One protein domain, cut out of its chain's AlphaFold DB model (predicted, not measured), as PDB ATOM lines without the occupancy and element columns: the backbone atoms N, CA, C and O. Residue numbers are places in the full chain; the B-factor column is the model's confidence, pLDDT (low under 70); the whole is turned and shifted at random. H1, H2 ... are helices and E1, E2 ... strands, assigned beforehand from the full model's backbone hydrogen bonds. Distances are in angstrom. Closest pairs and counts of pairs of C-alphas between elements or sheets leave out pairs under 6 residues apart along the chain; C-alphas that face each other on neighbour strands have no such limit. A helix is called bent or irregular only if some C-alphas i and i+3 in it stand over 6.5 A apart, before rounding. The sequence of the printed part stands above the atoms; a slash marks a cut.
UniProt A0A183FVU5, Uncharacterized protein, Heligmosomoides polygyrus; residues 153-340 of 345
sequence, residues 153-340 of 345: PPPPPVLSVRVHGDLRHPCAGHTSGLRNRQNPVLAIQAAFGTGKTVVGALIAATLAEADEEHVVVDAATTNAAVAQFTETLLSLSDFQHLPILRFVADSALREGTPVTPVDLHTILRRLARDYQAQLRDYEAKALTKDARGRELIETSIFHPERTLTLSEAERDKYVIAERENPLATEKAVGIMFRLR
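What this domain is: This is residues 153 to 340 of the 345 residues of an uncharacterized protein of Heligmosomoides polygyrus (UniProt A0A183FVU5). This is a loose model of two lobes. In one, H2 and H3 pack at a steep angle, with the small strand hairpin E1 and E2 by the end of H3 and H1 near H2; in the other, H5 and the bent helix H8 cross the long helix H6, whose last turns meet H4 and H7. Residues 236 to 249, with no named element, join the lobes. The printed part has 188 residues with eight named helices and two named strands, in the order E1, E2, H1 to H8; the class is mostly helix, and the sheet E1 - E2 is antiparallel. The whole is loose and elongated, with a radius of gyration of the C-alphas of 20.0 A and spans of 63 by 38 by 32 A.

How they stand to each other: Start at E1, residues 161 to 163, and E2, residues 166 to 168, an antiparallel hairpin in which N 161 and O 168 are 2.9 A apart and N 168 and O 161 are 2.8 A apart, within hydrogen-bond range. Next look at H2, residues 196 to 210, and H3, residues 223 to 235: they touch, closest at the C-alphas of Ala 201 and Leu 233, 5.2 A, at a steep tilt of 60 degrees, the same way. H1, residues 172 to 179, is near H2, with 6 pairs of C-alphas within 10 A. Farther on, H5, residues 264 to 274, and H6, residues 281 to 302, form a helical hairpin, closest at the C-alphas of Arg 269 and Ala 291, 4.5 A, at a steep tilt of 40 degrees, opposite ways. H5 is irregular: C-alphas 269 and 272 are 7.1 A apart. H8, residues 312 to 339, was assigned as one helix by its hydrogen bonds but is bent, with C-alphas 323 and 326 7.1 A apart; its arms H8a, to residue 323, and H8b, from 326, stand at a steep tilt of 60 degrees. H6 touches H8a closest at the C-alphas of Gly 293 and Ala 321, 4.6 A, and H8b at those of Asp 290 and Ala 328, 5.2 A. H4, residues 250 to 254, touches H6 at the C-alphas of Arg 254 and Ile 301, 5.4 A; H7, residues 304 to 308, and H6 only just touch, only at the corner, with 3 pairs of C-alphas within 8 A. Every O i to N i+4 pair is within hydrogen-bond range in H2, H3, H4, H6, H8a and H8b, against 5 of 7 in H5, 0 of 4 in H1 and 0 of 1 in H7, whose O i to N i+3 pairs within range are 1 of 5 in H1 and 2 of 2 in H7.

Where its parts are: Find C-alpha 161, where E1 begins, at (18.825, 61.101, 5.292). H2 is 21.0 A long and H3 18.3 A. H6 runs 31.0 A from C-alpha 281 at (-16.151, 50.777, 24.770); H8b, 20.0 A, ends at C-alpha 339, (-7.455, 56.726, 14.282).

The domain as a whole: The C-alphas farthest apart, of Gln 182 and Glu 312, are 63.7 A apart. The printed part has no cut; the links H1 to H2, H2 to H3 and H3 to H4 are long. Mean pLDDT of the printed part is 77.9, and residues 153 to 186, 188 to 195 and 212 to 213 are under 70.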
ATOM      1  N   PRO A 153       3.331  73.717  -2.932       37.84
ATOM      2  CA  PRO A 153       4.652  74.178  -2.507       37.84
ATOM      3  C   PRO A 153       5.734  73.121  -2.841       37.84
ATOM      4  O   PRO A 153       5.431  71.930  -2.927       37.84
ATOM      5  N   PRO A 154       6.983  73.517  -3.151       39.09
ATOM      6  CA  PRO A 154       8.083  72.569  -3.316       39.09
ATOM      7  C   PRO A 154       8.468  71.960  -1.953       39.09
ATOM      8  O   PRO A 154       8.584  72.716  -0.987       39.09
ATOM      9  N   PRO A 155       8.715  70.637  -1.859       42.41
ATOM     10  CA  PRO A 155       9.250  70.048  -0.636       42.41
ATOM     11  C   PRO A 155      10.654  70.599  -0.335       42.41
ATOM     12  O   PRO A 155      11.405  70.918  -1.271       42.41
ATOM     13  N   PRO A 156      11.043  70.717   0.947       39.97
ATOM     14  CA  PRO A 156      12.394  71.118   1.314       39.97
ATOM     15  C   PRO A 156      13.425  70.099   0.786       39.97
ATOM     16  O   PRO A 156      13.152  68.899   0.734       39.97
ATOM     17  N   PRO A 157      14.624  70.545   0.367       43.91
ATOM     18  CA  PRO A 157      15.657  69.646  -0.132       43.91
ATOM     19  C   PRO A 157      16.151  68.733   0.993       43.91
ATOM     20  O   PRO A 157      16.790  69.193   1.939       43.91
ATOM     21  N   VAL A 158      15.908  67.428   0.867       49.88
ATOM     22  CA  VAL A 158      16.463  66.433   1.790       49.88
ATOM     23  C   VAL A 158      17.943  66.219   1.446       49.88
ATOM     24  O   VAL A 158      18.308  65.383   0.621       49.88
ATOM     25  N   LEU A 159      18.801  67.061   2.027       48.47
ATOM     26  CA  LEU A 159      20.253  67.105   1.793       48.47
ATOM     27  C   LEU A 159      21.018  65.931   2.430       48.47
ATOM     28  O   LEU A 159      22.152  65.649   2.050       48.47
ATOM     29  N   SER A 160      20.395  65.221   3.365       50.69
ATOM     30  CA  SER A 160      20.955  64.055   4.044       50.69
ATOM     31  C   SER A 160      19.829  63.289   4.728       50.69
ATOM     32  O   SER A 160      18.984  63.923   5.352       50.69
ATOM     33  N   VAL A 161      19.829  61.960   4.642       53.06
ATOM     34  CA  VAL A 161      18.825  61.101   5.292       53.06
ATOM     35  C   VAL A 161      19.526  60.154   6.238       53.06
ATOM     36  O   VAL A 161      20.518  59.527   5.855       53.06
ATOM     37  N   ARG A 162      19.007  59.998   7.455       58.28
ATOM     38  CA  ARG A 162      19.489  58.948   8.353       58.28
ATOM     39  C   ARG A 162      18.833  57.611   8.034       58.28
ATOM     40  O   ARG A 162      17.636  57.431   8.230       58.28
ATOM     41  N   VAL A 163      19.641  56.655   7.585       58.41
ATOM     42  CA  VAL A 163      19.241  55.255   7.395       58.41
ATOM     43  C   VAL A 163      19.834  54.457   8.545       58.41
ATOM     44  O   VAL A 163      21.053  54.373   8.658       58.41
ATOM     45  N   HIS A 164      18.991  53.906   9.422       58.34
ATOM     46  CA  HIS A 164      19.435  53.215  10.646       58.34
ATOM     47  C   HIS A 164      20.375  54.051  11.539       58.34
ATOM     48  O   HIS A 164      21.268  53.516  12.186       58.34
ATOM     49  N   GLY A 165      20.187  55.373  11.579       52.09
ATOM     50  CA  GLY A 165      21.048  56.271  12.354       52.09
ATOM     51  C   GLY A 165      22.328  56.724  11.640       52.09
ATOM     52  O   GLY A 165      22.927  57.701  12.089       52.09
ATOM     53  N   ASP A 166      22.680  56.134  10.495       50.06
ATOM     54  CA  ASP A 166      23.809  56.573   9.673       50.06
ATOM     55  C   ASP A 166      23.377  57.618   8.646       50.06
ATOM     56  O   ASP A 166      22.430  57.421   7.878       50.06
ATOM     57  N   LEU A 167      24.100  58.737   8.608       46.69
ATOM     58  CA  LEU A 167      23.838  59.821   7.671       46.69
ATOM     59  C   LEU A 167      24.244  59.392   6.253       46.69
ATOM     60  O   LEU A 167      25.428  59.225   5.951       46.69
ATOM     61  N   ARG A 168      23.267  59.222   5.363       53.47
ATOM     62  CA  ARG A 168      23.495  58.927   3.948       53.47
ATOM     63  C   ARG A 168      23.163  60.141   3.097       53.47
ATOM     64  O   ARG A 168      22.126  60.779   3.261       53.47
ATOM     65  N   HIS A 169      24.049  60.422   2.150       54.62
ATOM     66  CA  HIS A 169      23.831  61.426   1.118       54.62
ATOM     67  C   HIS A 169      23.300  60.701  -0.123       54.62
ATOM     68  O   HIS A 169      24.071  59.988  -0.775       54.62
ATOM     69  N   PRO A 170      22.001  60.799  -0.451       52.56
ATOM     70  CA  PRO A 170      21.516  60.302  -1.732       52.56
ATOM     71  C   PRO A 170      22.269  61.022  -2.862       52.56
ATOM     72  O   PRO A 170      22.461  62.236  -2.809       52.56
ATOM     73  N   CYS A 171      22.742  60.281  -3.873       45.00
ATOM     74  CA  CYS A 171      23.474  60.869  -4.998       45.00
ATOM     75  C   CYS A 171      22.655  62.005  -5.632       45.00
ATOM     76  O   CYS A 171      21.595  61.758  -6.212       45.00
ATOM     77  N   ALA A 172      23.191  63.229  -5.554       39.75
ATOM     78  CA  ALA A 172      22.535  64.498  -5.884       39.75
ATOM     79  C   ALA A 172      21.924  64.594  -7.300       39.75
ATOM     80  O   ALA A 172      21.120  65.483  -7.557       39.75
ATOM     81  N   GLY A 173      22.276  63.684  -8.216       38.56
ATOM     82  CA  GLY A 173      21.754  63.660  -9.586       38.56
ATOM     83  C   GLY A 173      20.356  63.048  -9.752       38.56
ATOM     84  O   GLY A 173      19.707  63.325 -10.755       38.56
ATOM     85  N   HIS A 174      19.869  62.237  -8.801       42.72
ATOM     86  CA  HIS A 174      18.551  61.585  -8.923       42.72
ATOM     87  C   HIS A 174      17.417  62.388  -8.269       42.72
ATOM     88  O   HIS A 174      16.257  62.207  -8.628       42.72
ATOM     89  N   THR A 175      17.736  63.292  -7.339       41.59
ATOM     90  CA  THR A 175      16.756  64.109  -6.600       41.59
ATOM     91  C   THR A 175      16.463  65.453  -7.273       41.59
ATOM     92  O   THR A 175      15.385  66.013  -7.092       41.59
ATOM     93  N   SER A 176      17.370  65.961  -8.114       37.84
ATOM     94  CA  SER A 176      17.205  67.237  -8.825       37.84
ATOM     95  C   SER A 176      16.102  67.220  -9.894       37.84
ATOM     96  O   SER A 176      15.577  68.278 -10.238       37.84
ATOM     97  N   GLY A 177      15.726  66.037 -10.400       39.59
ATOM     98  CA  GLY A 177      14.662  65.854 -11.398       39.59
ATOM     99  C   GLY A 177      13.238  65.800 -10.826       39.59
ATOM    100  O   GLY A 177      12.288  66.054 -11.560       39.59
ATOM    101  N   LEU A 178      13.077  65.553  -9.520       46.69
ATOM    102  CA  LEU A 178      11.767  65.510  -8.841       46.69
ATOM    103  C   LEU A 178      11.095  66.884  -8.715       46.69
ATOM    104  O   LEU A 178       9.945  66.991  -8.300       46.69
ATOM    105  N   ARG A 179      11.823  67.950  -9.061       38.47
ATOM    106  CA  ARG A 179      11.423  69.336  -8.821       38.47
ATOM    107  C   ARG A 179      10.508  69.921  -9.897       38.47
ATOM    108  O   ARG A 179      10.021  71.033  -9.705       38.47
ATOM    109  N   ASN A 180      10.297  69.230 -11.022       40.28
ATOM    110  CA  ASN A 180       9.549  69.789 -12.144       40.28
ATOM    111  C   ASN A 180       8.168  69.134 -12.310       40.28
ATOM    112  O   ASN A 180       8.044  68.022 -12.817       40.28
ATOM    113  N   ARG A 181       7.121  69.879 -11.928       45.06
ATOM    114  CA  ARG A 181       5.690  69.519 -12.047       45.06
ATOM    115  C   ARG A 181       5.206  69.200 -13.463       45.06
ATOM    116  O   ARG A 181       4.068  68.775 -13.623       45.06
ATOM    117  N   GLN A 182       6.043  69.432 -14.467       42.75
ATOM    118  CA  GLN A 182       5.749  69.172 -15.873       42.75
ATOM    119  C   GLN A 182       5.909  67.698 -16.267       42.75
ATOM    120  O   GLN A 182       5.491  67.329 -17.359       42.75
ATOM    121  N   ASN A 183       6.458  66.849 -15.389       51.59
ATOM    122  CA  ASN A 183       6.672  65.431 -15.675       51.59
ATOM    123  C   ASN A 183       5.770  64.563 -14.781       51.59
ATOM    124  O   ASN A 183       6.167  64.232 -13.663       51.59
ATOM    125  N   PRO A 184       4.560  64.183 -15.236       59.75
ATOM    126  CA  PRO A 184       3.648  63.345 -14.456       59.75
ATOM    127  C   PRO A 184       4.122  61.882 -14.362       59.75
ATOM    128  O   PRO A 184       3.590  61.114 -13.569       59.75
ATOM    129  N   VAL A 185       5.141  61.509 -15.143       65.81
ATOM    130  CA  VAL A 185       5.794  60.198 -15.121       65.81
ATOM    131  C   VAL A 185       7.288  60.389 -14.880       65.81
ATOM    132  O   VAL A 185       7.950  61.147 -15.590       65.81
ATOM    133  N   LEU A 186       7.825  59.665 -13.899       68.12
ATOM    134  CA  LEU A 186       9.252  59.609 -13.599       68.12
ATOM    135  C   LEU A 186       9.738  58.165 -13.731       68.12
ATOM    136  O   LEU A 186       9.296  57.285 -12.997       68.12
ATOM    137  N   ALA A 187      10.683  57.928 -14.638       70.44
ATOM    138  CA  ALA A 187      11.363  56.645 -14.764       70.44
ATOM    139  C   ALA A 187      12.761  56.735 -14.140       70.44
ATOM    140  O   ALA A 187      13.597  57.523 -14.578       70.44
ATOM    141  N   ILE A 188      13.025  55.907 -13.127       65.44
ATOM    142  CA  ILE A 188      14.343  55.802 -12.490       65.44
ATOM    143  C   ILE A 188      14.969  54.473 -12.896       65.44
ATOM    144  O   ILE A 188      14.670  53.417 -12.335       65.44
ATOM    145  N   GLN A 189      15.867  54.522 -13.875       69.19
ATOM    146  CA  GLN A 189      16.667  53.369 -14.260       69.19
ATOM    147  C   GLN A 189      17.985  53.379 -13.489       69.19
ATOM    148  O   GLN A 189      18.727  54.356 -13.516       69.19
ATOM    149  N   ALA A 190      18.308  52.274 -12.824       62.38
ATOM    150  CA  ALA A 190      19.620  52.101 -12.212       62.38
ATOM    151  C   ALA A 190      20.037  50.626 -12.203       62.38
ATOM    152  O   ALA A 190      19.187  49.728 -12.247       62.38
ATOM    153  N   ALA A 191      21.340  50.365 -12.122       60.59
ATOM    154  CA  ALA A 191      21.879  49.007 -12.102       60.59
ATOM    155  C   ALA A 191      21.506  48.249 -10.808       60.59
ATOM    156  O   ALA A 191      20.965  48.806  -9.846       60.59
ATOM    157  N   PHE A 192      21.720  46.933 -10.787       62.00
ATOM    158  CA  PHE A 192      21.524  46.140  -9.571       62.00
ATOM    159  C   PHE A 192      22.458  46.636  -8.451       62.00
ATOM    160  O   PHE A 192      23.601  46.998  -8.712       62.00
ATOM    161  N   GLY A 193      21.964  46.694  -7.210       60.44
ATOM    162  CA  GLY A 193      22.756  47.121  -6.049       60.44
ATOM    163  C   GLY A 193      22.988  48.632  -5.894       60.44
ATOM    164  O   GLY A 193      23.575  49.047  -4.904       60.44
ATOM    165  N   THR A 194      22.488  49.486  -6.794       64.06
ATOM    166  CA  THR A 194      22.738  50.945  -6.746       64.06
ATOM    167  C   THR A 194      21.759  51.735  -5.866       64.06
ATOM    168  O   THR A 194      21.621  52.944  -6.027       64.06
ATOM    169  N   GLY A 195      21.021  51.068  -4.973       66.81
ATOM    170  CA  GLY A 195      20.136  51.745  -4.016       66.81
ATOM    171  C   GLY A 195      18.794  52.250  -4.564       66.81
ATOM    172  O   GLY A 195      18.206  53.128  -3.944       66.81
ATOM    173  N   LYS A 196      18.268  51.698  -5.671       73.56
ATOM    174  CA  LYS A 196      16.940  52.078  -6.217       73.56
ATOM    175  C   LYS A 196      15.829  52.056  -5.170       73.56
ATOM    176  O   LYS A 196      15.044  52.989  -5.104       73.56
ATOM    177  N   THR A 197      15.800  51.015  -4.343       79.94
ATOM    178  CA  THR A 197      14.817  50.859  -3.265       79.94
ATOM    179  C   THR A 197      14.919  51.988  -2.239       79.94
ATOM    180  O   THR A 197      13.902  52.514  -1.817       79.94
ATOM    181  N   VAL A 198      16.140  52.420  -1.896       77.62
ATOM    182  CA  VAL A 198      16.377  53.539  -0.964       77.62
ATOM    183  C   VAL A 198      15.921  54.861  -1.572       77.62
ATOM    184  O   VAL A 198      15.280  55.656  -0.894       77.62
ATOM    185  N   VAL A 199      16.220  55.091  -2.853       74.06
ATOM    186  CA  VAL A 199      15.773  56.297  -3.565       74.06
ATOM    187  C   VAL A 199      14.248  56.326  -3.678       74.06
ATOM    188  O   VAL A 199      13.653  57.354  -3.383       74.06
ATOM    189  N   GLY A 200      13.613  55.209  -4.042       79.19
ATOM    190  CA  GLY A 200      12.155  55.102  -4.108       79.19
ATOM    191  C   GLY A 200      11.492  55.352  -2.753       79.19
ATOM    192  O   GLY A 200      10.587  56.173  -2.669       79.19
ATOM    193  N   ALA A 201      12.003  54.735  -1.683       84.19
ATOM    194  CA  ALA A 201      11.504  54.946  -0.325       84.19
ATOM    195  C   ALA A 201      11.640  56.413   0.113       84.19
ATOM    196  O   ALA A 201      10.720  56.978   0.694       84.19
ATOM    197  N   LEU A 202      12.763  57.063  -0.210       79.44
ATOM    198  CA  LEU A 202      12.949  58.482   0.085       79.44
ATOM    199  C   LEU A 202      11.955  59.364  -0.677       79.44
ATOM    200  O   LEU A 202      11.419  60.311  -0.106       79.44
ATOM    201  N   ILE A 203      11.708  59.066  -1.954       79.12
ATOM    202  CA  ILE A 203      10.724  59.790  -2.765       79.12
ATOM    203  C   ILE A 203       9.332  59.637  -2.153       79.12
ATOM    204  O   ILE A 203       8.681  60.649  -1.911       79.12
ATOM    205  N   ALA A 204       8.912  58.407  -1.852       85.44
ATOM    206  CA  ALA A 204       7.618  58.134  -1.236       85.44
ATOM    207  C   ALA A 204       7.456  58.876   0.098       85.44
ATOM    208  O   ALA A 204       6.470  59.580   0.296       85.44
ATOM    209  N   ALA A 205       8.463  58.809   0.973       85.44
ATOM    210  CA  ALA A 205       8.443  59.493   2.263       85.44
ATOM    211  C   ALA A 205       8.406  61.025   2.127       85.44
ATOM    212  O   ALA A 205       7.615  61.682   2.794       85.44
ATOM    213  N   THR A 206       9.196  61.595   1.212       80.00
ATOM    214  CA  THR A 206       9.216  63.050   0.974       80.00
ATOM    215  C   THR A 206       7.887  63.539   0.395       80.00
ATOM    216  O   THR A 206       7.404  64.601   0.776       80.00
ATOM    217  N   LEU A 207       7.277  62.778  -0.521       81.25
ATOM    218  CA  LEU A 207       5.964  63.110  -1.081       81.25
ATOM    219  C   LEU A 207       4.866  63.026  -0.014       81.25
ATOM    220  O   LEU A 207       4.041  63.930   0.081       81.25
ATOM    221  N   ALA A 208       4.900  61.988   0.823       85.44
ATOM    222  CA  ALA A 208       3.973  61.819   1.935       85.44
ATOM    223  C   ALA A 208       4.170  62.853   3.061       85.44
ATOM    224  O   ALA A 208       3.243  63.095   3.827       85.44
ATOM    225  N   GLU A 209       5.339  63.473   3.196       83.06
ATOM    226  CA  GLU A 209       5.551  64.568   4.151       83.06
ATOM    227  C   GLU A 209       5.108  65.925   3.577       83.06
ATOM    228  O   GLU A 209       4.633  66.790   4.306       83.06
ATOM    229  N   ALA A 210       5.234  66.114   2.262       77.50
ATOM    230  CA  ALA A 210       4.975  67.396   1.613       77.50
ATOM    231  C   ALA A 210       3.488  67.758   1.473       77.50
ATOM    232  O   ALA A 210       3.170  68.940   1.332       77.50
ATOM    233  N   ASP A 211       2.596  66.766   1.445       74.81
ATOM    234  CA  ASP A 211       1.190  66.965   1.088       74.81
ATOM    235  C   ASP A 211       0.249  66.093   1.923       74.81
ATOM    236  O   ASP A 211      -0.054  64.965   1.537       74.81
ATOM    237  N   GLU A 212      -0.233  66.627   3.049       69.81
ATOM    238  CA  GLU A 212      -1.097  65.937   4.020       69.81
ATOM    239  C   GLU A 212      -2.444  65.425   3.469       69.81
ATOM    240  O   GLU A 212      -3.086  64.603   4.130       69.81
ATOM    241  N   GLU A 213      -2.849  65.811   2.256       69.88
ATOM    242  CA  GLU A 213      -4.102  65.350   1.645       69.88
ATOM    243  C   GLU A 213      -3.919  64.113   0.754       69.88
ATOM    244  O   GLU A 213      -4.867  63.357   0.546       69.88
ATOM    245  N   HIS A 214      -2.698  63.836   0.283       72.19
ATOM    246  CA  HIS A 214      -2.450  62.750  -0.671       72.19
ATOM    247  C   HIS A 214      -1.838  61.509  -0.022       72.19
ATOM    248  O   HIS A 214      -0.940  61.606   0.815       72.19
ATOM    249  N   VAL A 215      -2.298  60.330  -0.447       77.62
ATOM    250  CA  VAL A 215      -1.734  59.027  -0.064       77.62
ATOM    251  C   VAL A 215      -0.782  58.557  -1.158       77.62
ATOM    252  O   VAL A 215      -1.149  58.516  -2.333       77.62
ATOM    253  N   VAL A 216       0.436  58.176  -0.778       82.19
ATOM    254  CA  VAL A 216       1.384  57.533  -1.694       82.19
ATOM    255  C   VAL A 216       1.087  56.037  -1.740       82.19
ATOM    256  O   VAL A 216       0.963  55.403  -0.697       82.19
ATOM    257  N   VAL A 217       0.961  55.474  -2.941       84.00
ATOM    258  CA  VAL A 217       0.732  54.037  -3.142       84.00
ATOM    259  C   VAL A 217       1.947  53.438  -3.828       84.00
ATOM    260  O   VAL A 217       2.272  53.822  -4.954       84.00
ATOM    261  N   ASP A 218       2.587  52.477  -3.168       83.69
ATOM    262  CA  ASP A 218       3.777  51.808  -3.677       83.69
ATOM    263  C   ASP A 218       3.470  50.350  -4.030       83.69
ATOM    264  O   ASP A 218       3.127  49.517  -3.193       83.69
ATOM    265  N   ALA A 219       3.635  50.013  -5.309       86.19
ATOM    266  CA  ALA A 219       3.389  48.671  -5.821       86.19
ATOM    267  C   ALA A 219       4.667  48.045  -6.390       86.19
ATOM    268  O   ALA A 219       5.470  48.695  -7.060       86.19
ATOM    269  N   ALA A 220       4.829  46.740  -6.173       86.19
ATOM    270  CA  ALA A 220       5.884  45.947  -6.792       86.19
ATOM    271  C   ALA A 220       5.327  44.619  -7.314       86.19
ATOM    272  O   ALA A 220       4.281  44.142  -6.884       86.19
ATOM    273  N   THR A 221       6.060  43.986  -8.229       79.88
ATOM    274  CA  THR A 221       5.640  42.728  -8.867       79.88
ATOM    275  C   THR A 221       5.692  41.512  -7.940       79.88
ATOM    276  O   THR A 221       5.151  40.466  -8.287       79.88
ATOM    277  N   THR A 222       6.349  41.609  -6.776       83.94
ATOM    278  CA  THR A 222       6.458  40.510  -5.805       83.94
ATOM    279  C   THR A 222       6.273  41.007  -4.375       83.94
ATOM    280  O   THR A 222       6.755  42.083  -4.017       83.94
ATOM    281  N   ASN A 223       5.655  40.186  -3.521       85.81
ATOM    282  CA  ASN A 223       5.441  40.521  -2.109       85.81
ATOM    283  C   ASN A 223       6.748  40.727  -1.329       85.81
ATOM    284  O   ASN A 223       6.779  41.519  -0.387       85.81
ATOM    285  N   ALA A 224       7.823  40.034  -1.724       85.25
ATOM    286  CA  ALA A 224       9.155  40.201  -1.144       85.25
ATOM    287  C   ALA A 224       9.763  41.569  -1.489       85.25
ATOM    288  O   ALA A 224      10.361  42.203  -0.625       85.25
ATOM    289  N   ALA A 225       9.565  42.057  -2.720       87.56
ATOM    290  CA  ALA A 225      10.000  43.398  -3.101       87.56
ATOM    291  C   ALA A 225       9.224  44.484  -2.339       87.56
ATOM    292  O   ALA A 225       9.843  45.438  -1.871       87.56
ATOM    293  N   VAL A 226       7.906  44.311  -2.150       91.00
ATOM    294  CA  VAL A 226       7.106  45.211  -1.296       91.00
ATOM    295  C   VAL A 226       7.636  45.189   0.140       91.00
ATOM    296  O   VAL A 226       7.896  46.247   0.697       91.00
ATOM    297  N   ALA A 227       7.887  44.007   0.719       90.69
ATOM    298  CA  ALA A 227       8.438  43.894   2.074       90.69
ATOM    299  C   ALA A 227       9.769  44.643   2.222       90.69
ATOM    300  O   ALA A 227       9.933  45.440   3.140       90.69
ATOM    301  N   GLN A 228      10.699  44.427   1.287       89.38
ATOM    302  CA  GLN A 228      12.011  45.073   1.294       89.38
ATOM    303  C   GLN A 228      11.895  46.598   1.176       89.38
ATOM    304  O   GLN A 228      12.643  47.343   1.814       89.38
ATOM    305  N   PHE A 229      10.967  47.075   0.349       91.12
ATOM    306  CA  PHE A 229      10.685  48.497   0.222       91.12
ATOM    307  C   PHE A 229      10.129  49.074   1.530       91.12
ATOM    308  O   PHE A 229      10.644  50.075   2.024       91.12
ATOM    309  N   THR A 230       9.165  48.393   2.152       94.19
ATOM    310  CA  THR A 230       8.597  48.771   3.450       94.19
ATOM    311  C   THR A 230       9.643  48.784   4.565       94.19
ATOM    312  O   THR A 230       9.706  49.738   5.334       94.19
ATOM    313  N   GLU A 231      10.519  47.780   4.645       92.19
ATOM    314  CA  GLU A 231      11.645  47.773   5.591       92.19
ATOM    315  C   GLU A 231      12.586  48.957   5.359       92.19
ATOM    316  O   GLU A 231      13.051  49.591   6.309       92.19
ATOM    317  N   THR A 232      12.827  49.299   4.091       88.81
ATOM    318  CA  THR A 232      13.634  50.465   3.732       88.81
ATOM    319  C   THR A 232      12.951  51.758   4.174       88.81
ATOM    320  O   THR A 232      13.620  52.607   4.749       88.81
ATOM    321  N   LEU A 233      11.638  51.911   4.001       91.00
ATOM    322  CA  LEU A 233      10.898  53.062   4.533       91.00
ATOM    323  C   LEU A 233      11.010  53.160   6.060       91.00
ATOM    324  O   LEU A 233      11.354  54.214   6.588       91.00
ATOM    325  N   LEU A 234      10.803  52.048   6.770       92.25
ATOM    326  CA  LEU A 234      10.918  51.986   8.233       92.25
ATOM    327  C   LEU A 234      12.344  52.269   8.735       92.25
ATOM    328  O   LEU A 234      12.535  52.687   9.880       92.25
ATOM    329  N   SER A 235      13.354  52.061   7.885       87.69
ATOM    330  CA  SER A 235      14.754  52.371   8.185       87.69
ATOM    331  C   SER A 235      15.077  53.867   8.183       87.69
ATOM    332  O   SER A 235      16.089  54.257   8.781       87.69
ATOM    333  N   LEU A 236      14.249  54.692   7.526       86.81
ATOM    334  CA  LEU A 236      14.471  56.128   7.385       86.81
ATOM    335  C   LEU A 236      14.084  56.831   8.690       86.81
ATOM    336  O   LEU A 236      12.912  57.071   8.966       86.81
ATOM    337  N   SER A 237      15.081  57.149   9.516       86.56
ATOM    338  CA  SER A 237      14.860  57.663  10.875       86.56
ATOM    339  C   SER A 237      14.091  58.985  10.887       86.56
ATOM    340  O   SER A 237      13.263  59.199  11.768       86.56
ATOM    341  N   ASP A 238      14.322  59.827   9.881       83.44
ATOM    342  CA  ASP A 238      13.683  61.141   9.754       83.44
ATOM    343  C   ASP A 238      12.167  61.028   9.460       83.44
ATOM    344  O   ASP A 238      11.398  61.922   9.799       83.44
ATOM    345  N   PHE A 239      11.710  59.881   8.938       88.12
ATOM    346  CA  PHE A 239      10.328  59.649   8.498       88.12
ATOM    347  C   PHE A 239       9.574  58.598   9.330       88.12
ATOM    348  O   PHE A 239       8.489  58.165   8.949       88.12
ATOM    349  N   GLN A 240      10.101  58.191  10.493       87.81
ATOM    350  CA  GLN A 240       9.460  57.181  11.360       87.81
ATOM    351  C   GLN A 240       8.066  57.581  11.864       87.81
ATOM    352  O   GLN A 240       7.303  56.728  12.317       87.81
ATOM    353  N   HIS A 241       7.741  58.871  11.804       90.12
ATOM    354  CA  HIS A 241       6.446  59.410  12.193       90.12
ATOM    355  C   HIS A 241       5.349  59.158  11.142       90.12
ATOM    356  O   HIS A 241       4.167  59.240  11.476       90.12
ATOM    357  N   LEU A 242       5.711  58.836   9.891       91.06
ATOM    358  CA  LEU A 242       4.740  58.606   8.827       91.06
ATOM    359  C   LEU A 242       3.951  57.310   9.081       91.06
ATOM    360  O   LEU A 242       4.542  56.238   9.265       91.06
ATOM    361  N   PRO A 243       2.607  57.353   9.067       91.38
ATOM    362  CA  PRO A 243       1.793  56.164   9.232       91.38
ATOM    363  C   PRO A 243       1.801  55.348   7.935       91.38
ATOM    364  O   PRO A 243       0.975  55.525   7.044       91.38
ATOM    365  N   ILE A 244       2.753  54.426   7.846       93.81
ATOM    366  CA  ILE A 244       2.838  53.446   6.760       93.81
ATOM    367  C   ILE A 244       1.845  52.314   7.038       93.81
ATOM    368  O   ILE A 244       1.649  51.921   8.199       93.81
ATOM    369  N   LEU A 245       1.216  51.806   5.987       94.50
ATOM    370  CA  LEU A 245       0.397  50.601   5.973       94.50
ATOM    371  C   LEU A 245       0.914  49.704   4.852       94.50
ATOM    372  O   LEU A 245       1.242  50.199   3.791       94.50
ATOM    373  N   ARG A 246       0.976  48.394   5.074       93.56
ATOM    374  CA  ARG A 246       1.236  47.418   4.014       93.56
ATOM    375  C   ARG A 246       0.122  46.386   3.992       93.56
ATOM    376  O   ARG A 246      -0.153  45.735   5.001       93.56
ATOM    377  N   PHE A 247      -0.504  46.191   2.839       89.81
ATOM    378  CA  PHE A 247      -1.453  45.095   2.669       89.81
ATOM    379  C   PHE A 247      -0.727  43.800   2.276       89.81
ATOM    380  O   PHE A 247       0.081  43.780   1.350       89.81
ATOM    381  N   VAL A 248      -1.034  42.703   2.974       87.44
ATOM    382  CA  VAL A 248      -0.553  41.356   2.639       87.44
ATOM    383  C   VAL A 248      -1.719  40.388   2.774       87.44
ATOM    384  O   VAL A 248      -2.305  40.275   3.849       87.44
ATOM    385  N   ALA A 249      -2.045  39.696   1.685       83.06
ATOM    386  CA  ALA A 249      -3.089  38.680   1.670       83.06
ATOM    387  C   ALA A 249      -2.698  37.445   2.506       83.06
ATOM    388  O   ALA A 249      -1.527  37.064   2.569       83.06
ATOM    389  N   ASP A 250      -3.684  36.752   3.078       82.56
ATOM    390  CA  ASP A 250      -3.445  35.539   3.879       82.56
ATOM    391  C   ASP A 250      -2.811  34.411   3.060       82.56
ATOM    392  O   ASP A 250      -2.016  33.620   3.573       82.56
ATOM    393  N   SER A 251      -3.125  34.353   1.766       75.50
ATOM    394  CA  SER A 251      -2.486  33.452   0.807       75.50
ATOM    395  C   SER A 251      -0.980  33.705   0.708       75.50
ATOM    396  O   SER A 251      -0.200  32.764   0.822       75.50
ATOM    397  N   ALA A 252      -0.574  34.970   0.595       80.12
ATOM    398  CA  ALA A 252       0.825  35.373   0.537       80.12
ATOM    399  C   ALA A 252       1.574  35.071   1.845       80.12
ATOM    400  O   ALA A 252       2.738  34.665   1.808       80.12
ATOM    401  N   LEU A 253       0.915  35.220   3.001       84.19
ATOM    402  CA  LEU A 253       1.493  34.851   4.298       84.19
ATOM    403  C   LEU A 253       1.751  33.340   4.399       84.19
ATOM    404  O   LEU A 253       2.814  32.933   4.862       84.19
ATOM    405  N   ARG A 254       0.830  32.502   3.901       79.38
ATOM    406  CA  ARG A 254       1.018  31.037   3.844       79.38
ATOM    407  C   ARG A 254       2.169  30.617   2.928       79.38
ATOM    408  O   ARG A 254       2.780  29.579   3.158       79.38
ATOM    409  N   GLU A 255       2.473  31.419   1.912       77.88
ATOM    410  CA  GLU A 255       3.622  31.221   1.021       77.88
ATOM    411  C   GLU A 255       4.956  31.674   1.642       77.88
ATOM    412  O   GLU A 255       6.003  31.559   1.009       77.88
ATOM    413  N   GLY A 256       4.943  32.168   2.885       79.81
ATOM    414  CA  GLY A 256       6.148  32.605   3.590       79.81
ATOM    415  C   GLY A 256       6.603  34.011   3.205       79.81
ATOM    416  O   GLY A 256       7.785  34.328   3.330       79.81
ATOM    417  N   THR A 257       5.686  34.861   2.730       84.69
ATOM    418  CA  THR A 257       5.977  36.284   2.508       84.69
ATOM    419  C   THR A 257       6.532  36.920   3.791       84.69
ATOM    420  O   THR A 257       5.946  36.717   4.857       84.69
ATOM    421  N   PRO A 258       7.612  37.725   3.713       88.94
ATOM    422  CA  PRO A 258       8.138  38.424   4.881       88.94
ATOM    423  C   PRO A 258       7.091  39.349   5.510       88.94
ATOM    424  O   PRO A 258       6.403  40.100   4.805       88.94
ATOM    425  N   VAL A 259       6.997  39.291   6.837       91.12
ATOM    426  CA  VAL A 259       6.069  40.081   7.653       91.12
ATOM    427  C   VAL A 259       6.777  41.330   8.165       91.12
ATOM    428  O   VAL A 259       7.922  41.257   8.605       91.12
ATOM    429  N   THR A 260       6.089  42.469   8.146       93.12
ATOM    430  CA  THR A 260       6.600  43.747   8.663       93.12
ATOM    431  C   THR A 260       5.690  44.289   9.770       93.12
ATOM    432  O   THR A 260       4.507  43.949   9.825       93.12
ATOM    433  N   PRO A 261       6.186  45.161  10.671       93.38
ATOM    434  CA  PRO A 261       5.366  45.700  11.758       93.38
ATOM    435  C   PRO A 261       4.227  46.619  11.288       93.38
ATOM    436  O   PRO A 261       3.352  46.939  12.090       93.38
ATOM    437  N   VAL A 262       4.243  47.046  10.021       94.25
ATOM    438  CA  VAL A 262       3.206  47.889   9.404       94.25
ATOM    439  C   VAL A 262       2.263  47.106   8.495       94.25
ATOM    440  O   VAL A 262       1.434  47.702   7.808       94.25
ATOM    441  N   ASP A 263       2.348  45.774   8.500       93.50
ATOM    442  CA  ASP A 263       1.364  44.949   7.814       93.50
ATOM    443  C   ASP A 263      -0.023  45.148   8.449       93.50
ATOM    444  O   ASP A 263      -0.153  45.195   9.678       93.50
ATOM    445  N   LEU A 264      -1.073  45.213   7.621       92.00
ATOM    446  CA  LEU A 264      -2.446  45.496   8.054       92.00
ATOM    447  C   LEU A 264      -2.871  44.609   9.231       92.00
ATOM    448  O   LEU A 264      -3.330  45.113  10.252       92.00
ATOM    449  N   HIS A 265      -2.651  43.296   9.134       88.62
ATOM    450  CA  HIS A 265      -3.010  42.354  10.198       88.62
ATOM    451  C   HIS A 265      -2.301  42.659  11.530       88.62
ATOM    452  O   HIS A 265      -2.891  42.517  12.600       88.62
ATOM    453  N   THR A 266      -1.051  43.130  11.477       92.69
ATOM    454  CA  THR A 266      -0.277  43.498  12.667       92.69
ATOM    455  C   THR A 266      -0.793  44.803  13.273       92.69
ATOM    456  O   THR A 266      -0.921  44.896  14.497       92.69
ATOM    457  N   ILE A 267      -1.139  45.791  12.441       93.31
ATOM    458  CA  ILE A 267      -1.720  47.064  12.888       93.31
ATOM    459  C   ILE A 267      -3.083  46.833  13.549       93.31
ATOM    460  O   ILE A 267      -3.295  47.272  14.681       93.31
ATOM    461  N   LEU A 268      -3.990  46.102  12.893       91.81
ATOM    462  CA  LEU A 268      -5.344  45.856  13.403       91.81
ATOM    463  C   LEU A 268      -5.327  45.143  14.760       91.81
ATOM    464  O   LEU A 268      -6.021  45.561  15.688       91.81
ATOM    465  N   ARG A 269      -4.447  44.147  14.931       91.56
ATOM    466  CA  ARG A 269      -4.261  43.446  16.213       91.56
ATOM    467  C   ARG A 269      -3.832  44.366  17.355       91.56
ATOM    468  O   ARG A 269      -4.156  44.104  18.512       91.56
ATOM    469  N   ARG A 270      -3.057  45.409  17.055       93.25
ATOM    470  CA  ARG A 270      -2.514  46.335  18.058       93.25
ATOM    471  C   ARG A 270      -3.414  47.540  18.302       93.25
ATOM    472  O   ARG A 270      -3.303  48.153  19.360       93.25
ATOM    473  N   LEU A 271      -4.344  47.830  17.391       92.50
ATOM    474  CA  LEU A 271      -5.193  49.021  17.411       92.50
ATOM    475  C   LEU A 271      -5.908  49.228  18.755       92.50
ATOM    476  O   LEU A 271      -5.905  50.332  19.296       92.50
ATOM    477  N   ALA A 272      -6.469  48.155  19.327       92.44
ATOM    478  CA  ALA A 272      -7.204  48.217  20.593       92.44
ATOM    479  C   ALA A 272      -6.321  48.655  21.775       92.44
ATOM    480  O   ALA A 272      -6.787  49.337  22.684       92.44
ATOM    481  N   ARG A 273      -5.048  48.243  21.755       93.06
ATOM    482  CA  ARG A 273      -4.059  48.540  22.793       93.06
ATOM    483  C   ARG A 273      -3.444  49.917  22.576       93.06
ATOM    484  O   ARG A 273      -3.369  50.704  23.511       93.06
ATOM    485  N   ASP A 274      -3.015  50.197  21.351       93.44
ATOM    486  CA  ASP A 274      -2.233  51.391  21.028       93.44
ATOM    487  C   ASP A 274      -3.108  52.665  21.065       93.44
ATOM    488  O   ASP A 274      -2.612  53.740  21.389       93.44
ATOM    489  N   TYR A 275      -4.422  52.539  20.828       93.19
ATOM    490  CA  TYR A 275      -5.378  53.657  20.814       93.19
ATOM    491  C   TYR A 275      -6.481  53.546  21.876       93.19
ATOM    492  O   TYR A 275      -7.538  54.161  21.737       93.19
ATOM    493  N   GLN A 276      -6.252  52.801  22.964       92.19
ATOM    494  CA  GLN A 276      -7.260  52.547  24.004       92.19
ATOM    495  C   GLN A 276      -7.963  53.822  24.504       92.19
ATOM    496  O   GLN A 276      -9.174  53.821  24.696       92.19
ATOM    497  N   ALA A 277      -7.223  54.923  24.667       93.62
ATOM    498  CA  ALA A 277      -7.755  56.197  25.156       93.62
ATOM    499  C   ALA A 277      -8.700  56.919  24.171       93.62
ATOM    500  O   ALA A 277      -9.442  57.807  24.580       93.62
ATOM    501  N   GLN A 278      -8.669  56.566  22.883       94.06
ATOM    502  CA  GLN A 278      -9.447  57.211  21.812       94.06
ATOM    503  C   GLN A 278     -10.624  56.347  21.328       94.06
ATOM    504  O   GLN A 278     -11.384  56.745  20.439       94.06
ATOM    505  N   LEU A 279     -10.764  55.148  21.899       94.50
ATOM    506  CA  LEU A 279     -11.776  54.168  21.536       94.50
ATOM    507  C   LEU A 279     -12.992  54.275  22.446       94.50
ATOM    508  O   LEU A 279     -12.882  54.417  23.662       94.50
ATOM    509  N   ARG A 280     -14.176  54.123  21.857       94.06
ATOM    510  CA  ARG A 280     -15.400  53.881  22.623       94.06
ATOM    511  C   ARG A 280     -15.416  52.426  23.092       94.06
ATOM    512  O   ARG A 280     -14.909  51.543  22.399       94.06
ATOM    513  N   ASP A 281     -16.093  52.135  24.199       92.62
ATOM    514  CA  ASP A 281     -16.151  50.777  24.770       92.62
ATOM    515  C   ASP A 281     -16.593  49.702  23.767       92.62
ATOM    516  O   ASP A 281     -16.076  48.583  23.761       92.62
ATOM    517  N   TYR A 282     -17.552  50.022  22.891       91.62
ATOM    518  CA  TYR A 282     -18.019  49.078  21.874       91.62
ATOM    519  C   TYR A 282     -16.991  48.851  20.752       91.62
ATOM    520  O   TYR A 282     -16.987  47.781  20.142       91.62
ATOM    521  N   GLU A 283     -16.134  49.833  20.464       93.12
ATOM    522  CA  GLU A 283     -15.059  49.736  19.469       93.12
ATOM    523  C   GLU A 283     -13.908  48.910  20.031       93.12
ATOM    524  O   GLU A 283     -13.468  47.967  19.382       93.12
ATOM    525  N   ALA A 284     -13.506  49.174  21.277       92.25
ATOM    526  CA  ALA A 284     -12.497  48.386  21.976       92.25
ATOM    527  C   ALA A 284     -12.897  46.901  22.061       92.25
ATOM    528  O   ALA A 284     -12.088  46.014  21.773       92.25
ATOM    529  N   LYS A 285     -14.171  46.611  22.369       90.38
ATOM    530  CA  LYS A 285     -14.712  45.241  22.351       90.38
ATOM    531  C   LYS A 285     -14.663  44.611  20.959       90.38
ATOM    532  O   LYS A 285     -14.291  43.446  20.843       90.38
ATOM    533  N   ALA A 286     -15.026  45.359  19.915       88.25
ATOM    534  CA  ALA A 286     -14.993  44.867  18.539       88.25
ATOM    535  C   ALA A 286     -13.561  44.544  18.081       88.25
ATOM    536  O   ALA A 286     -13.325  43.449  17.582       88.25
ATOM    537  N   LEU A 287     -12.606  45.444  18.332       92.06
ATOM    538  CA  LEU A 287     -11.196  45.249  17.987       92.06
ATOM    539  C   LEU A 287     -10.560  44.100  18.772       92.06
ATOM    540  O   LEU A 287      -9.780  43.336  18.222       92.06
ATOM    541  N   THR A 288     -10.920  43.927  20.045       90.62
ATOM    542  CA  THR A 288     -10.439  42.785  20.842       90.62
ATOM    543  C   THR A 288     -10.971  41.461  20.290       90.62
ATOM    544  O   THR A 288     -10.257  40.457  20.277       90.62
ATOM    545  N   LYS A 289     -12.228  41.444  19.824       87.38
ATOM    546  CA  LYS A 289     -12.826  40.269  19.180       87.38
ATOM    547  C   LYS A 289     -12.121  39.942  17.861       87.38
ATOM    548  O   LYS A 289     -11.769  38.782  17.669       87.38
ATOM    549  N   ASP A 290     -11.893  40.944  17.012       88.12
ATOM    550  CA  ASP A 290     -11.136  40.806  15.760       88.12
ATOM    551  C   ASP A 290      -9.712  40.303  16.028       88.12
ATOM    552  O   ASP A 290      -9.334  39.247  15.537       88.12
ATOM    553  N   ALA A 291      -8.960  40.958  16.917       89.44
ATOM    554  CA  ALA A 291      -7.587  40.572  17.241       89.44
ATOM    555  C   ALA A 291      -7.476  39.114  17.719       89.44
ATOM    556  O   ALA A 291      -6.555  38.400  17.323       89.44
ATOM    557  N   ARG A 292      -8.434  38.650  18.534       87.88
ATOM    558  CA  ARG A 292      -8.491  37.259  19.005       87.88
ATOM    559  C   ARG A 292      -8.858  36.278  17.890       87.88
ATOM    560  O   ARG A 292      -8.296  35.187  17.838       87.88
ATOM    561  N   GLY A 293      -9.813  36.632  17.030       86.88
ATOM    562  CA  GLY A 293     -10.172  35.823  15.864       86.88
ATOM    563  C   GLY A 293      -8.991  35.695  14.903       86.88
ATOM    564  O   GLY A 293      -8.619  34.589  14.508       86.88
ATOM    565  N   ARG A 294      -8.329  36.818  14.630       88.75
ATOM    566  CA  ARG A 294      -7.144  36.901  13.790       88.75
ATOM    567  C   ARG A 294      -5.970  36.095  14.335       88.75
ATOM    568  O   ARG A 294      -5.320  35.406  13.561       88.75
ATOM    569  N   GLU A 295      -5.723  36.113  15.642       88.19
ATOM    570  CA  GLU A 295      -4.670  35.303  16.276       88.19
ATOM    571  C   GLU A 295      -4.880  33.794  16.060       88.19
ATOM    572  O   GLU A 295      -3.926  33.055  15.795       88.19
ATOM    573  N   LEU A 296      -6.133  33.326  16.112       85.12
ATOM    574  CA  LEU A 296      -6.461  31.930  15.818       85.12
ATOM    575  C   LEU A 296      -6.180  31.588  14.349       85.12
ATOM    576  O   LEU A 296      -5.582  30.549  14.077       85.12
ATOM    577  N   ILE A 297      -6.556  32.472  13.420       84.31
ATOM    578  CA  ILE A 297      -6.304  32.305  11.979       84.31
ATOM    579  C   ILE A 297      -4.798  32.340  11.680       84.31
ATOM    580  O   ILE A 297      -4.280  31.492  10.965       84.31
ATOM    581  N   GLU A 298      -4.052  33.268  12.269       85.19
ATOM    582  CA  GLU A 298      -2.599  33.353  12.097       85.19
ATOM    583  C   GLU A 298      -1.884  32.124  12.654       85.19
ATOM    584  O   GLU A 298      -0.915  31.655  12.060       85.19
ATOM    585  N   THR A 299      -2.392  31.538  13.741       83.31
ATOM    586  CA  THR A 299      -1.853  30.278  14.260       83.31
ATOM    587  C   THR A 299      -1.946  29.164  13.217       83.31
ATOM    588  O   THR A 299      -1.008  28.382  13.100       83.31
ATOM    589  N   SER A 300      -3.015  29.088  12.415       79.38
ATOM    590  CA  SER A 300      -3.089  28.079  11.347       79.38
ATOM    591  C   SER A 300      -2.210  28.415  10.141       79.38
ATOM    592  O   SER A 300      -1.698  27.499   9.498       79.38
ATOM    593  N   ILE A 301      -2.012  29.704   9.847       80.94
ATOM    594  CA  ILE A 301      -1.146  30.181   8.762       80.94
ATOM    595  C   ILE A 301       0.332  29.901   9.074       80.94
ATOM    596  O   ILE A 301       1.032  29.346   8.230       80.94
ATOM    597  N   PHE A 302       0.800  30.262  10.272       81.12
ATOM    598  CA  PHE A 302       2.214  30.172  10.655       81.12
ATOM    599  C   PHE A 302       2.595  28.839  11.309       81.12
ATOM    600  O   PHE A 302       3.752  28.430  11.229       81.12
ATOM    601  N   HIS A 303       1.638  28.157  11.942       81.94
ATOM    602  CA  HIS A 303       1.845  26.889  12.648       81.94
ATOM    603  C   HIS A 303       0.809  25.843  12.230       81.94
ATOM    604  O   HIS A 303       0.026  25.365  13.065       81.94
ATOM    605  N   PRO A 304       0.765  25.464  10.938       76.19
ATOM    606  CA  PRO A 304      -0.233  24.530  10.448       76.19
ATOM    607  C   PRO A 304      -0.204  23.224  11.249       76.19
ATOM    608  O   PRO A 304      -1.253  22.694  11.577       76.19
ATOM    609  N   GLU A 305       0.947  22.693  11.645       78.56
ATOM    610  CA  GLU A 305       1.065  21.470  12.452       78.56
ATOM    611  C   GLU A 305       0.200  21.455  13.724       78.56
ATOM    612  O   GLU A 305      -0.335  20.403  14.076       78.56
ATOM    613  N   ARG A 306      -0.028  22.611  14.361       77.69
ATOM    614  CA  ARG A 306      -0.858  22.710  15.575       77.69
ATOM    615  C   ARG A 306      -2.320  22.381  15.316       77.69
ATOM    616  O   ARG A 306      -3.026  21.958  16.228       77.69
ATOM    617  N   THR A 307      -2.783  22.527  14.075       77.38
ATOM    618  CA  THR A 307      -4.188  22.275  13.758       77.38
ATOM    619  C   THR A 307      -4.550  20.791  13.631       77.38
ATOM    620  O   THR A 307      -5.727  20.438  13.505       77.38
ATOM    621  N   LEU A 308      -3.548  19.904  13.708       77.25
ATOM    622  CA  LEU A 308      -3.718  18.448  13.685       77.25
ATOM    623  C   LEU A 308      -4.258  17.884  15.007       77.25
ATOM    624  O   LEU A 308      -4.912  16.839  14.996       77.25
ATOM    625  N   THR A 309      -3.998  18.573  16.122       78.56
ATOM    626  CA  THR A 309      -4.267  18.102  17.492       78.56
ATOM    627  C   THR A 309      -5.215  19.022  18.265       78.56
ATOM    628  O   THR A 309      -5.166  19.064  19.492       78.56
ATOM    629  N   LEU A 310      -6.071  19.777  17.569       78.69
ATOM    630  CA  LEU A 310      -7.038  20.659  18.226       78.69
ATOM    631  C   LEU A 310      -8.084  19.848  18.993       78.69
ATOM    632  O   LEU A 310      -8.706  18.930  18.444       78.69
ATOM    633  N   SER A 311      -8.337  20.249  20.238       82.00
ATOM    634  CA  SER A 311      -9.521  19.809  20.973       82.00
ATOM    635  C   SER A 311     -10.800  20.269  20.265       82.00
ATOM    636  O   SER A 311     -10.796  21.191  19.445       82.00
ATOM    637  N   GLU A 312     -11.934  19.646  20.583       79.56
ATOM    638  CA  GLU A 312     -13.221  20.047  20.003       79.56
ATOM    639  C   GLU A 312     -13.569  21.511  20.318       79.56
ATOM    640  O   GLU A 312     -13.958  22.256  19.421       79.56
ATOM    641  N   ALA A 313     -13.307  21.957  21.549       83.38
ATOM    642  CA  ALA A 313     -13.533  23.338  21.962       83.38
ATOM    643  C   ALA A 313     -12.637  24.349  21.218       83.38
ATOM    644  O   ALA A 313     -13.070  25.464  20.927       83.38
ATOM    645  N   GLU A 314     -11.384  23.999  20.917       82.00
ATOM    646  CA  GLU A 314     -10.495  24.848  20.110       82.00
ATOM    647  C   GLU A 314     -10.926  24.881  18.647       82.00
ATOM    648  O   GLU A 314     -10.911  25.943  18.026       82.00
ATOM    649  N   ARG A 315     -11.374  23.739  18.117       80.81
ATOM    650  CA  ARG A 315     -11.909  23.645  16.762       80.81
ATOM    651  C   ARG A 315     -13.127  24.542  16.579       80.81
ATOM    652  O   ARG A 315     -13.189  25.279  15.601       80.81
ATOM    653  N   ASP A 316     -14.064  24.513  17.521       83.94
ATOM    654  CA  ASP A 316     -15.258  25.356  17.458       83.94
ATOM    655  C   ASP A 316     -14.896  26.846  17.518       83.94
ATOM    656  O   ASP A 316     -15.415  27.634  16.729       83.94
ATOM    657  N   LYS A 317     -13.943  27.237  18.376       84.19
ATOM    658  CA  LYS A 317     -13.430  28.618  18.413       84.19
ATOM    659  C   LYS A 317     -12.809  29.036  17.083       84.19
ATOM    660  O   LYS A 317     -13.050  30.153  16.637       84.19
ATOM    661  N   TYR A 318     -12.031  28.155  16.460       80.88
ATOM    662  CA  TYR A 318     -11.398  28.425  15.173       80.88
ATOM    663  C   TYR A 318     -12.437  28.573  14.049       80.88
ATOM    664  O   TYR A 318     -12.377  29.525  13.278       80.88
ATOM    665  N   VAL A 319     -13.444  27.695  14.001       81.31
ATOM    666  CA  VAL A 319     -14.552  27.778  13.033       81.31
ATOM    667  C   VAL A 319     -15.340  29.078  13.194       81.31
ATOM    668  O   VAL A 319     -15.691  29.721  12.205       81.31
ATOM    669  N   ILE A 320     -15.620  29.476  14.438       84.31
ATOM    670  CA  ILE A 320     -16.280  30.753  14.732       84.31
ATOM    671  C   ILE A 320     -15.402  31.915  14.258       84.31
ATOM    672  O   ILE A 320     -15.918  32.830  13.621       84.31
ATOM    673  N   ALA A 321     -14.091  31.862  14.512       83.31
ATOM    674  CA  ALA A 321     -13.156  32.881  14.057       83.31
ATOM    675  C   ALA A 321     -13.163  33.005  12.527       83.31
ATOM    676  O   ALA A 321     -13.456  34.082  12.033       83.31
ATOM    677  N   GLU A 322     -12.953  31.933  11.759       79.25
ATOM    678  CA  GLU A 322     -12.953  32.049  10.292       79.25
ATOM    679  C   GLU A 322     -14.292  32.555   9.721       79.25
ATOM    680  O   GLU A 322     -14.304  33.244   8.702       79.25
ATOM    681  N   ARG A 323     -15.423  32.258  10.377       80.81
ATOM    682  CA  ARG A 323     -16.745  32.725   9.935       80.81
ATOM    683  C   ARG A 323     -17.014  34.193  10.271       80.81
ATOM    684  O   ARG A 323     -17.646  34.887   9.482       80.81
ATOM    685  N   GLU A 324     -16.614  34.647  11.456       80.69
ATOM    686  CA  GLU A 324     -16.970  35.975  11.970       80.69
ATOM    687  C   GLU A 324     -15.871  37.026  11.766       80.69
ATOM    688  O   GLU A 324     -16.170  38.222  11.785       80.69
ATOM    689  N   ASN A 325     -14.617  36.609  11.564       81.31
ATOM    690  CA  ASN A 325     -13.483  37.518  11.439       81.31
ATOM    691  C   ASN A 325     -13.590  38.473  10.241       81.31
ATOM    692  O   ASN A 325     -13.271  39.633  10.444       81.31
ATOM    693  N   PRO A 326     -14.089  38.092   9.044       77.88
ATOM    694  CA  PRO A 326     -14.192  39.036   7.925       77.88
ATOM    695  C   PRO A 326     -15.002  40.300   8.262       77.88
ATOM    696  O   PRO A 326     -14.529  41.412   8.047       77.88
ATOM    697  N   LEU A 327     -16.173  40.133   8.889       75.62
ATOM    698  CA  LEU A 327     -17.016  41.251   9.339       75.62
ATOM    699  C   LEU A 327     -16.354  42.057  10.466       75.62
ATOM    700  O   LEU A 327     -16.524  43.271  10.573       75.62
ATOM    701  N   ALA A 328     -15.614  41.378  11.345       81.06
ATOM    702  CA  ALA A 328     -14.875  42.034  12.418       81.06
ATOM    703  C   ALA A 328     -13.712  42.878  11.865       81.06
ATOM    704  O   ALA A 328     -13.509  44.006  12.319       81.06
ATOM    705  N   THR A 329     -13.025  42.367  10.843       83.88
ATOM    706  CA  THR A 329     -11.895  43.006  10.169       83.88
ATOM    707  C   THR A 329     -12.345  44.228   9.382       83.88
ATOM    708  O   THR A 329     -11.711  45.270   9.502       83.88
ATOM    709  N   GLU A 330     -13.467  44.165   8.662       82.62
ATOM    710  CA  GLU A 330     -14.047  45.328   7.970       82.62
ATOM    711  C   GLU A 330     -14.266  46.502   8.941       82.62
ATOM    712  O   GLU A 330     -13.798  47.625   8.735       82.62
ATOM    713  N   LYS A 331     -14.881  46.216  10.094       85.12
ATOM    714  CA  LYS A 331     -15.073  47.215  11.148       85.12
ATOM    715  C   LYS A 331     -13.747  47.713  11.728       85.12
ATOM    716  O   LYS A 331     -13.619  48.903  12.017       85.12
ATOM    717  N   ALA A 332     -12.774  46.824  11.923       88.56
ATOM    718  CA  ALA A 332     -11.454  47.181  12.436       88.56
ATOM    719  C   ALA A 332     -10.700  48.112  11.472       88.56
ATOM    720  O   ALA A 332     -10.104  49.090  11.921       88.56
ATOM    721  N   VAL A 333     -10.795  47.864  10.162       89.12
ATOM    722  CA  VAL A 333     -10.238  48.717   9.103       89.12
ATOM    723  C   VAL A 333     -10.869  50.107   9.143       89.12
ATOM    724  O   VAL A 333     -10.144  51.100   9.172       89.12
ATOM    725  N   GLY A 334     -12.199  50.203   9.248       88.38
ATOM    726  CA  GLY A 334     -12.879  51.498   9.381       88.38
ATOM    727  C   GLY A 334     -12.419  52.297  10.610       88.38
ATOM    728  O   GLY A 334     -12.199  53.506  10.532       88.38
ATOM    729  N   ILE A 335     -12.202  51.627  11.748       90.88
ATOM    730  CA  ILE A 335     -11.665  52.275  12.955       90.88
ATOM    731  C   ILE A 335     -10.198  52.688  12.751       90.88
ATOM    732  O   ILE A 335      -9.813  53.780  13.171       90.88
ATOM    733  N   MET A 336      -9.386  51.860  12.087       93.19
ATOM    734  CA  MET A 336      -7.992  52.179  11.772       93.19
ATOM    735  C   MET A 336      -7.892  53.449  10.929       93.19
ATOM    736  O   MET A 336      -7.133  54.335  11.301       93.19
ATOM    737  N   PHE A 337      -8.683  53.591   9.861       90.38
ATOM    738  CA  PHE A 337      -8.664  54.806   9.036       90.38
ATOM    739  C   PHE A 337      -9.027  56.068   9.828       90.38
ATOM    740  O   PHE A 337      -8.439  57.120   9.597       90.38
ATOM    741  N   ARG A 338      -9.932  55.965  10.811       90.44
ATOM    742  CA  ARG A 338     -10.286  57.091  11.690       90.44
ATOM    743  C   ARG A 338      -9.166  57.476  12.663       90.44
ATOM    744  O   ARG A 338      -9.015  58.653  12.967       90.44
ATOM    745  N   LEU A 339      -8.446  56.500  13.215       90.50
ATOM    746  CA  LEU A 339      -7.455  56.726  14.282       90.50
ATOM    747  C   LEU A 339      -6.029  56.922  13.759       90.50
ATOM    748  O   LEU A 339      -5.209  57.582  14.395       90.50
ATOM    749  N   ARG A 340      -5.722  56.297  12.624       89.38
ATOM    750  CA  ARG A 340      -4.403  56.237  12.001       89.38
ATOM    751  C   ARG A 340      -4.562  56.143  10.477       89.38
ATOM    752  O   ARG A 340      -4.293  55.079   9.907       89.38
TER     753      ARG A 340